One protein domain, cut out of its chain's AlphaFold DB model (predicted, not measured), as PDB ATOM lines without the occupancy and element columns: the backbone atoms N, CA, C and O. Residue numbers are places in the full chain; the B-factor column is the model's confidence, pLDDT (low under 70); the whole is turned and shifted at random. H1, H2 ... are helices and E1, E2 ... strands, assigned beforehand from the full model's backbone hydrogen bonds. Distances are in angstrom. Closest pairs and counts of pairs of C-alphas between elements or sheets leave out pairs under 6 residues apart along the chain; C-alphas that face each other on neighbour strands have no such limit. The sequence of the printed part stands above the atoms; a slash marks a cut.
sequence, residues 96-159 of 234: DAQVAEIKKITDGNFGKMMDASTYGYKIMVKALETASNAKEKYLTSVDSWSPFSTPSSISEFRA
ATOM      1  N   ASP A  96     144.743 240.488 215.535       98.06
ATOM      2  CA  ASP A  96     143.631 240.353 216.489       98.06
ATOM      3  C   ASP A  96     142.592 241.475 216.388       98.06
ATOM      4  O   ASP A  96     141.392 241.205 216.429       98.06
ATOM      5  N   ALA A  97     143.039 242.719 216.208       98.19
ATOM      6  CA  ALA A  97     142.153 243.862 216.031       98.19
ATOM      7  C   ALA A  97     141.401 243.774 214.693       98.19
ATOM      8  O   ALA A  97     140.190 243.992 214.657       98.19
ATOM      9  N   GLN A  98     142.078 243.348 213.620       98.19
ATOM     10  CA  GLN A  98     141.433 243.086 212.331       98.19
ATOM     11  C   GLN A  98     140.354 241.996 212.446       98.19
ATOM     12  O   GLN A  98     139.235 242.191 211.980       98.19
ATOM     13  N   VAL A  99     140.644 240.865 213.107       98.50
ATOM     14  CA  VAL A  99     139.660 239.784 213.328       98.50
ATOM     15  C   VAL A  99     138.463 240.282 214.136       98.50
ATOM     16  O   VAL A  99     137.322 239.955 213.802       98.50
ATOM     17  N   ALA A 100     138.707 241.065 215.189       98.38
ATOM     18  CA  ALA A 100     137.647 241.630 216.014       98.38
ATOM     19  C   ALA A 100     136.729 242.554 215.199       98.38
ATOM     20  O   ALA A 100     135.507 242.440 215.300       98.38
ATOM     21  N   GLU A 101     137.298 243.407 214.345       98.38
ATOM     22  CA  GLU A 101     136.518 244.302 213.490       98.38
ATOM     23  C   GLU A 101     135.766 243.532 212.395       98.38
ATOM     24  O   GLU A 101     134.578 243.775 212.193       98.38
ATOM     25  N   ILE A 102     136.383 242.525 211.761       97.75
ATOM     26  CA  ILE A 102     135.696 241.623 210.817       97.75
ATOM     27  C   ILE A 102     134.495 240.965 211.497       97.75
ATOM     28  O   ILE A 102     133.396 240.957 210.938       97.75
ATOM     29  N   LYS A 103     134.670 240.436 212.713       98.12
ATOM     30  CA  LYS A 103     133.578 239.822 213.477       98.12
ATOM     31  C   LYS A 103     132.472 240.826 213.770       98.12
ATOM     32  O   LYS A 103     131.309 240.499 213.587       98.12
ATOM     33  N   LYS A 104     132.822 242.040 214.191       98.19
ATOM     34  CA  LYS A 104     131.865 243.117 214.469       98.19
ATOM     35  C   LYS A 104     131.078 243.537 213.225       98.19
ATOM     36  O   LYS A 104     129.876 243.744 213.323       98.19
ATOM     37  N   ILE A 105     131.735 243.641 212.071       97.31
ATOM     38  CA  ILE A 105     131.108 244.007 210.792       97.31
ATOM     39  C   ILE A 105     130.161 242.906 210.304       97.31
ATOM     40  O   ILE A 105     129.081 243.192 209.794       97.31
ATOM     41  N   THR A 106     130.586 241.648 210.416       96.81
ATOM     42  CA  THR A 106     129.896 240.508 209.791       96.81
ATOM     43  C   THR A 106     128.963 239.757 210.734       96.81
ATOM     44  O   THR A 106     128.236 238.879 210.280       96.81
ATOM     45  N   ASP A 107     129.027 240.026 212.038       97.38
ATOM     46  CA  ASP A 107     128.441 239.199 213.103       97.38
ATOM     47  C   ASP A 107     128.836 237.707 212.993       97.38
ATOM     48  O   ASP A 107     128.092 236.780 213.318       97.38
ATOM     49  N   GLY A 108     130.024 237.448 212.433       97.69
ATOM     50  CA  GLY A 108     130.505 236.102 212.117       97.69
ATOM     51  C   GLY A 108     129.809 235.419 210.934       97.69
ATOM     52  O   GLY A 108     130.120 234.264 210.630       97.69
ATOM     53  N   ASN A 109     128.899 236.101 210.234       97.25
ATOM     54  CA  ASN A 109     128.181 235.589 209.068       97.25
ATOM     55  C   ASN A 109     129.010 235.708 207.777       97.25
ATOM     56  O   ASN A 109     128.682 236.447 206.849       97.25
ATOM     57  N   PHE A 110     130.115 234.971 207.720       97.56
ATOM     58  CA  PHE A 110     130.956 234.850 206.533       97.56
ATOM     59  C   PHE A 110     131.596 233.465 206.492       97.56
ATOM     60  O   PHE A 110     131.962 232.921 207.529       97.56
ATOM     61  N   GLY A 111     131.744 232.887 205.301       97.75
ATOM     62  CA  GLY A 111     132.412 231.589 205.105       97.75
ATOM     63  C   GLY A 111     133.448 231.599 203.988       97.75
ATOM     64  O   GLY A 111     134.009 230.562 203.663       97.75
ATOM     65  N   LYS A 112     133.685 232.753 203.360       97.50
ATOM     66  CA  LYS A 112     134.591 232.894 202.219       97.50
ATOM     67  C   LYS A 112     135.465 234.116 202.434       97.50
ATOM     68  O   LYS A 112     134.939 235.181 202.747       97.50
ATOM     69  N   MET A 113     136.768 233.962 202.251       96.69
ATOM     70  CA  MET A 113     137.718 235.071 202.245       96.69
ATOM     71  C   MET A 113     138.621 234.976 201.016       96.69
ATOM     72  O   MET A 113     138.974 233.880 200.583       96.69
ATOM     73  N   MET A 114     138.951 236.131 200.444       94.19
ATOM     74  CA  MET A 114     139.765 236.259 199.239       94.19
ATOM     75  C   MET A 114     140.899 237.246 199.496       94.19
ATOM     76  O   MET A 114     140.662 238.348 199.987       94.19
ATOM     77  N   ASP A 115     142.108 236.858 199.111       93.12
ATOM     78  CA  ASP A 115     143.321 237.661 199.179       93.12
ATOM     79  C   ASP A 115     143.873 237.903 197.771       93.12
ATOM     80  O   ASP A 115     144.359 236.990 197.107       93.12
ATOM     81  N   ALA A 116     143.798 239.157 197.329       89.38
ATOM     82  CA  ALA A 116     144.373 239.613 196.066       89.38
ATOM     83  C   ALA A 116     145.723 240.332 196.251       89.38
ATOM     84  O   ALA A 116     146.267 240.852 195.280       89.38
ATOM     85  N   SER A 117     146.247 240.402 197.480       87.88
ATOM     86  CA  SER A 117     147.440 241.183 197.818       87.88
ATOM     87  C   SER A 117     148.631 240.345 198.264       87.88
ATOM     88  O   SER A 117     149.654 240.951 198.535       87.88
ATOM     89  N   THR A 118     148.489 239.019 198.392       89.69
ATOM     90  CA  THR A 118     149.495 238.045 198.886       89.69
ATOM     91  C   THR A 118     149.844 238.151 200.375       89.69
ATOM     92  O   THR A 118     150.621 237.359 200.903       89.69
ATOM     93  N   TYR A 119     149.232 239.091 201.097       90.44
ATOM     94  CA  TYR A 119     149.503 239.339 202.519       90.44
ATOM     95  C   TYR A 119     148.350 238.897 203.431       90.44
ATOM     96  O   TYR A 119     148.481 238.915 204.658       90.44
ATOM     97  N   GLY A 120     147.216 238.480 202.859       93.75
ATOM     98  CA  GLY A 120     145.983 238.203 203.596       93.75
ATOM     99  C   GLY A 120     145.955 236.857 204.321       93.75
ATOM    100  O   GLY A 120     145.088 236.634 205.162       93.75
ATOM    101  N   TYR A 121     146.887 235.944 204.042       96.12
ATOM    102  CA  TYR A 121     146.796 234.558 204.509       96.12
ATOM    103  C   TYR A 121     146.556 234.403 206.021       96.12
ATOM    104  O   TYR A 121     145.574 233.790 206.446       96.12
ATOM    105  N   LYS A 122     147.426 234.998 206.848       96.31
ATOM    106  CA  LYS A 122     147.378 234.829 208.311       96.31
ATOM    107  C   LYS A 122     146.080 235.363 208.917       96.31
ATOM    108  O   LYS A 122     145.526 234.736 209.819       96.31
ATOM    109  N   ILE A 123     145.601 236.508 208.428       97.62
ATOM    110  CA  ILE A 123     144.346 237.103 208.896       97.62
ATOM    111  C   ILE A 123     143.146 236.262 208.455       97.62
ATOM    112  O   ILE A 123     142.272 235.993 209.276       97.62
ATOM    113  N   MET A 124     143.130 235.774 207.210       98.00
ATOM    114  CA  MET A 124     142.034 234.944 206.706       98.00
ATOM    115  C   MET A 124     141.874 233.651 207.503       98.00
ATOM    116  O   MET A 124     140.763 233.332 207.921       98.00
ATOM    117  N   VAL A 125     142.973 232.932 207.759       98.25
ATOM    118  CA  VAL A 125     142.937 231.699 208.562       98.25
ATOM    119  C   VAL A 125     142.395 231.994 209.956       98.25
ATOM    120  O   VAL A 125     141.408 231.388 210.370       98.25
ATOM    121  N   LYS A 126     142.955 232.992 210.653       98.44
ATOM    122  CA  LYS A 126     142.524 233.325 212.016       98.44
ATOM    123  C   LYS A 126     141.062 233.772 212.078       98.44
ATOM    124  O   LYS A 126     140.337 233.352 212.980       98.44
ATOM    125  N   ALA A 127     140.608 234.591 211.130       98.50
ATOM    126  CA  ALA A 127     139.221 235.043 211.064       98.50
ATOM    127  C   ALA A 127     138.260 233.876 210.783       98.50
ATOM    128  O   ALA A 127     137.243 233.740 211.466       98.50
ATOM    129  N   LEU A 128     138.593 232.993 209.839       98.69
ATOM    130  CA  LEU A 128     137.792 231.802 209.558       98.69
ATOM    131  C   LEU A 128     137.758 230.846 210.754       98.69
ATOM    132  O   LEU A 128     136.700 230.301 211.048       98.69
ATOM    133  N   GLU A 129     138.848 230.651 211.491       98.06
ATOM    134  CA  GLU A 129     138.844 229.769 212.666       98.06
ATOM    135  C   GLU A 129     138.064 230.345 213.852       98.06
ATOM    136  O   GLU A 129     137.317 229.614 214.499       98.06
ATOM    137  N   THR A 130     138.217 231.644 214.130       98.12
ATOM    138  CA  THR A 130     137.821 232.227 215.428       98.12
ATOM    139  C   THR A 130     136.639 233.198 215.372       98.12
ATOM    140  O   THR A 130     135.983 233.423 216.391       98.12
ATOM    141  N   ALA A 131     136.345 233.772 214.203       98.31
ATOM    142  CA  ALA A 131     135.275 234.754 214.027       98.31
ATOM    143  C   ALA A 131     134.122 234.254 213.147       98.31
ATOM    144  O   ALA A 131     132.999 234.716 213.326       98.31
ATOM    145  N   SER A 132     134.372 233.320 212.228       98.56
ATOM    146  CA  SER A 132     133.344 232.767 211.342       98.56
ATOM    147  C   SER A 132     132.488 231.696 212.025       98.56
ATOM    148  O   SER A 132     132.999 230.684 212.518       98.56
ATOM    149  N   ASN A 133     131.168 231.875 211.932       98.19
ATOM    150  CA  ASN A 133     130.150 230.904 212.345       98.19
ATOM    151  C   ASN A 133     129.763 229.925 211.218       98.19
ATOM    152  O   ASN A 133     128.896 229.071 211.407       98.19
ATOM    153  N   ALA A 134     130.361 230.049 210.029       98.31
ATOM    154  CA  ALA A 134     129.997 229.227 208.883       98.31
ATOM    155  C   ALA A 134     130.431 227.767 209.076       98.31
ATOM    156  O   ALA A 134     131.526 227.481 209.560       98.31
ATOM    157  N   LYS A 135     129.578 226.833 208.644       97.44
ATOM    158  CA  LYS A 135     129.913 225.402 208.608       97.44
ATOM    159  C   LYS A 135     130.979 225.102 207.554       97.44
ATOM    160  O   LYS A 135     131.871 224.296 207.794       97.44
ATOM    161  N   GLU A 136     130.863 225.744 206.395       98.38
ATOM    162  CA  GLU A 136     131.798 225.612 205.283       98.38
ATOM    163  C   GLU A 136     132.652 226.871 205.196       98.38
ATOM    164  O   GLU A 136     132.129 227.990 205.182       98.38
ATOM    165  N   LYS A 137     133.970 226.675 205.173       98.62
ATOM    166  CA  LYS A 137     134.959 227.746 205.233       98.62
ATOM    167  C   LYS A 137     135.905 227.614 204.055       98.62
ATOM    168  O   LYS A 137     136.466 226.545 203.819       98.62
ATOM    169  N   TYR A 138     136.078 228.713 203.340       98.50
ATOM    170  CA  TYR A 138     136.873 228.788 202.129       98.50
ATOM    171  C   TYR A 138     137.827 229.967 202.217       98.50
ATOM    172  O   TYR A 138     137.406 231.086 202.523       98.50
ATOM    173  N   LEU A 139     139.090 229.727 201.886       97.31
ATOM    174  CA  LEU A 139     140.026 230.799 201.590       97.31
ATOM    175  C   LEU A 139     140.522 230.681 200.156       97.31
ATOM    176  O   LEU A 139     140.712 229.580 199.633       97.31
ATOM    177  N   THR A 140     140.770 231.823 199.533       96.56
ATOM    178  CA  THR A 140     141.540 231.873 198.300       96.56
ATOM    179  C   THR A 140     142.572 232.984 198.342       96.56
ATOM    180  O   THR A 140     142.325 234.035 198.930       96.56
ATOM    181  N   SER A 141     143.739 232.734 197.758       95.25
ATOM    182  CA  SER A 141     144.801 233.726 197.625       95.25
ATOM    183  C   SER A 141     145.447 233.632 196.249       95.25
ATOM    184  O   SER A 141     145.511 232.554 195.653       95.25
ATOM    185  N   VAL A 142     145.926 234.776 195.770       92.75
ATOM    186  CA  VAL A 142     146.811 234.884 194.603       92.75
ATOM    187  C   VAL A 142     148.266 234.524 194.931       92.75
ATOM    188  O   VAL A 142     149.105 234.465 194.036       92.75
ATOM    189  N   ASP A 143     148.581 234.292 196.209       91.25
ATOM    190  CA  ASP A 143     149.863 233.742 196.637       91.25
ATOM    191  C   ASP A 143     149.904 232.231 196.368       91.25
ATOM    192  O   ASP A 143     149.380 231.412 197.129       91.25
ATOM    193  N   SER A 144     150.524 231.865 195.247       88.31
ATOM    194  CA  SER A 144     150.717 230.478 194.819       88.31
ATOM    195  C   SER A 144     152.050 229.869 195.279       88.31
ATOM    196  O   SER A 144     152.268 228.673 195.076       88.31
ATOM    197  N   TRP A 145     152.928 230.634 195.937       86.88
ATOM    198  CA  TRP A 145     154.320 230.234 196.202       86.88
ATOM    199  C   TRP A 145     154.663 230.092 197.686       86.88
ATOM    200  O   TRP A 145     155.552 229.309 198.026       86.88
ATOM    201  N   SER A 146     153.988 230.811 198.583       90.12
ATOM    202  CA  SER A 146     154.281 230.742 200.014       90.12
ATOM    203  C   SER A 146     153.834 229.411 200.632       90.12
ATOM    204  O   SER A 146     152.815 228.835 200.236       90.12
ATOM    205  N   PRO A 147     154.560 228.909 201.650       92.06
ATOM    206  CA  PRO A 147     154.154 227.718 202.381       92.06
ATOM    207  C   PRO A 147     152.988 228.045 203.325       92.06
ATOM    208  O   PRO A 147     153.179 228.596 204.410       92.06
ATOM    209  N   PHE A 148     151.768 227.703 202.913       94.31
ATOM    210  CA  PHE A 148     150.576 227.782 203.760       94.31
ATOM    211  C   PHE A 148     150.432 226.518 204.620       94.31
ATOM    212  O   PHE A 148     150.779 225.416 204.204       94.31
ATOM    213  N   SER A 149     149.910 226.683 205.836       95.62
ATOM    214  CA  SER A 149     149.595 225.606 206.785       95.62
ATOM    215  C   SER A 149     148.121 225.688 207.188       95.62
ATOM    216  O   SER A 149     147.785 225.909 208.354       95.62
ATOM    217  N   THR A 150     147.235 225.580 206.201       96.94
ATOM    218  CA  THR A 150     145.802 225.797 206.405       96.94
ATOM    219  C   THR A 150     145.176 224.645 207.199       96.94
ATOM    220  O   THR A 150     145.387 223.482 206.846       96.94
ATOM    221  N   PRO A 151     144.392 224.931 208.257       97.56
ATOM    222  CA  PRO A 151     143.631 223.917 208.979       97.56
ATOM    223  C   PRO A 151     142.737 223.097 208.042       97.56
ATOM    224  O   PRO A 151     142.068 223.653 207.176       97.56
ATOM    225  N   SER A 152     142.643 221.783 208.261       96.88
ATOM    226  CA  SER A 152     141.826 220.882 207.424       96.88
ATOM    227  C   SER A 152     140.325 221.198 207.431       96.88
ATOM    228  O   SER A 152     139.585 220.713 206.577       96.88
ATOM    229  N   SER A 153     139.868 222.015 208.384       96.94
ATOM    230  CA  SER A 153     138.505 222.546 208.463       96.94
ATOM    231  C   SER A 153     138.220 223.672 207.461       96.94
ATOM    232  O   SER A 153     137.067 224.086 207.334       96.94
ATOM    233  N   ILE A 154     139.237 224.176 206.756       98.50
ATOM    234  CA  ILE A 154     139.125 225.258 205.780       98.50
ATOM    235  C   ILE A 154     139.604 224.748 204.420       98.50
ATOM    236  O   ILE A 154     140.717 224.251 204.273       98.50
ATOM    237  N   SER A 155     138.760 224.896 203.404       98.31
ATOM    238  CA  SER A 155     139.122 224.591 202.021       98.31
ATOM    239  C   SER A 155     139.928 225.742 201.417       98.31
ATOM    240  O   SER A 155     139.447 226.874 201.338       98.31
ATOM    241  N   GLU A 156     141.150 225.453 200.986       97.25
ATOM    242  CA  GLU A 156     142.062 226.416 200.366       97.25
ATOM    243  C   GLU A 156     142.047 226.293 198.839       97.25
ATOM    244  O   GLU A 156     142.182 225.196 198.296       97.25
ATOM    245  N   PHE A 157     141.958 227.429 198.148       95.75
ATOM    246  CA  PHE A 157     142.135 227.522 196.699       95.75
ATOM    247  C   PHE A 157     143.193 228.565 196.353       95.75
ATOM    248  O   PHE A 157     143.030 229.742 196.666       95.75
ATOM    249  N   ARG A 158     144.258 228.174 195.655       92.75
ATOM    250  CA  ARG A 158     145.297 229.114 195.219       92.75
ATOM    251  C   ARG A 158     145.134 229.440 193.744       92.75
ATOM    252  O   ARG A 158     145.049 228.539 192.913       92.75
ATOM    253  N   ALA A 159     145.043 230.731 193.445       89.25
ATOM    254  CA  ALA A 159     145.036 231.240 192.086       89.25
ATOM    255  C   ALA A 159     146.477 231.549 191.690       89.25
ATOM    256  O   ALA A 159     147.114 232.408 192.291       89.25
TER     257      ALA A 159
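What this domain is: This is residues 96 to 159 of the 234 residues of the protein "ADH_N domain-containing protein" of Gibberella intermedia (UniProt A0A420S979). A small parallel sheet, order E1 E2 E3, has H2 over one face, making two layers; H1 packs on H2, off the sheet. The printed part has 64 residues, with two named helices and three named strands in the order H1 E1 H2 E2 E3, mixed in class. It is compact, radius of gyration of the C-alphas 11.0 A, spanning 32 by 22 by 16 A.

Where its parts are: E1 is residues 112 to 115, E2 138 to 141, and E3 155 to 158, ending at C-alpha 158 (145.297, 229.114, 195.219). H2, residues 121 to 130, is 14.3 A long; H1, residues 96 to 106, is 15.3 A and begins at C-alpha 96 (143.631, 240.353, 216.489).

How they stand to each other: N 113 and O 138 of E1 and E2, 3.0 A, and N 139 and O 155 of E2 and E3, 2.9 A, are within hydrogen-bond range. H2 runs along the strands, height over the sheet 9.4 A; the closest C-alphas of E1 and H2 are Met 113 and Met 124, 6.2 A. E1, H2, E2 form a strand-helix-strand unit, parallel neighbours with a helix between, its crossover right-handed. H1 and H2 touch, closest C-alphas Val 99 and Ala 127, 5.3 A, at a steep tilt of 62 degrees. Every O i to N i+4 pair in H1 and H2 is within hydrogen-bond range.

The domain as a whole: The printed part has no cut; the E2 to E3 link, 13 residues, is long. No printed residue is under 70 in pLDDT.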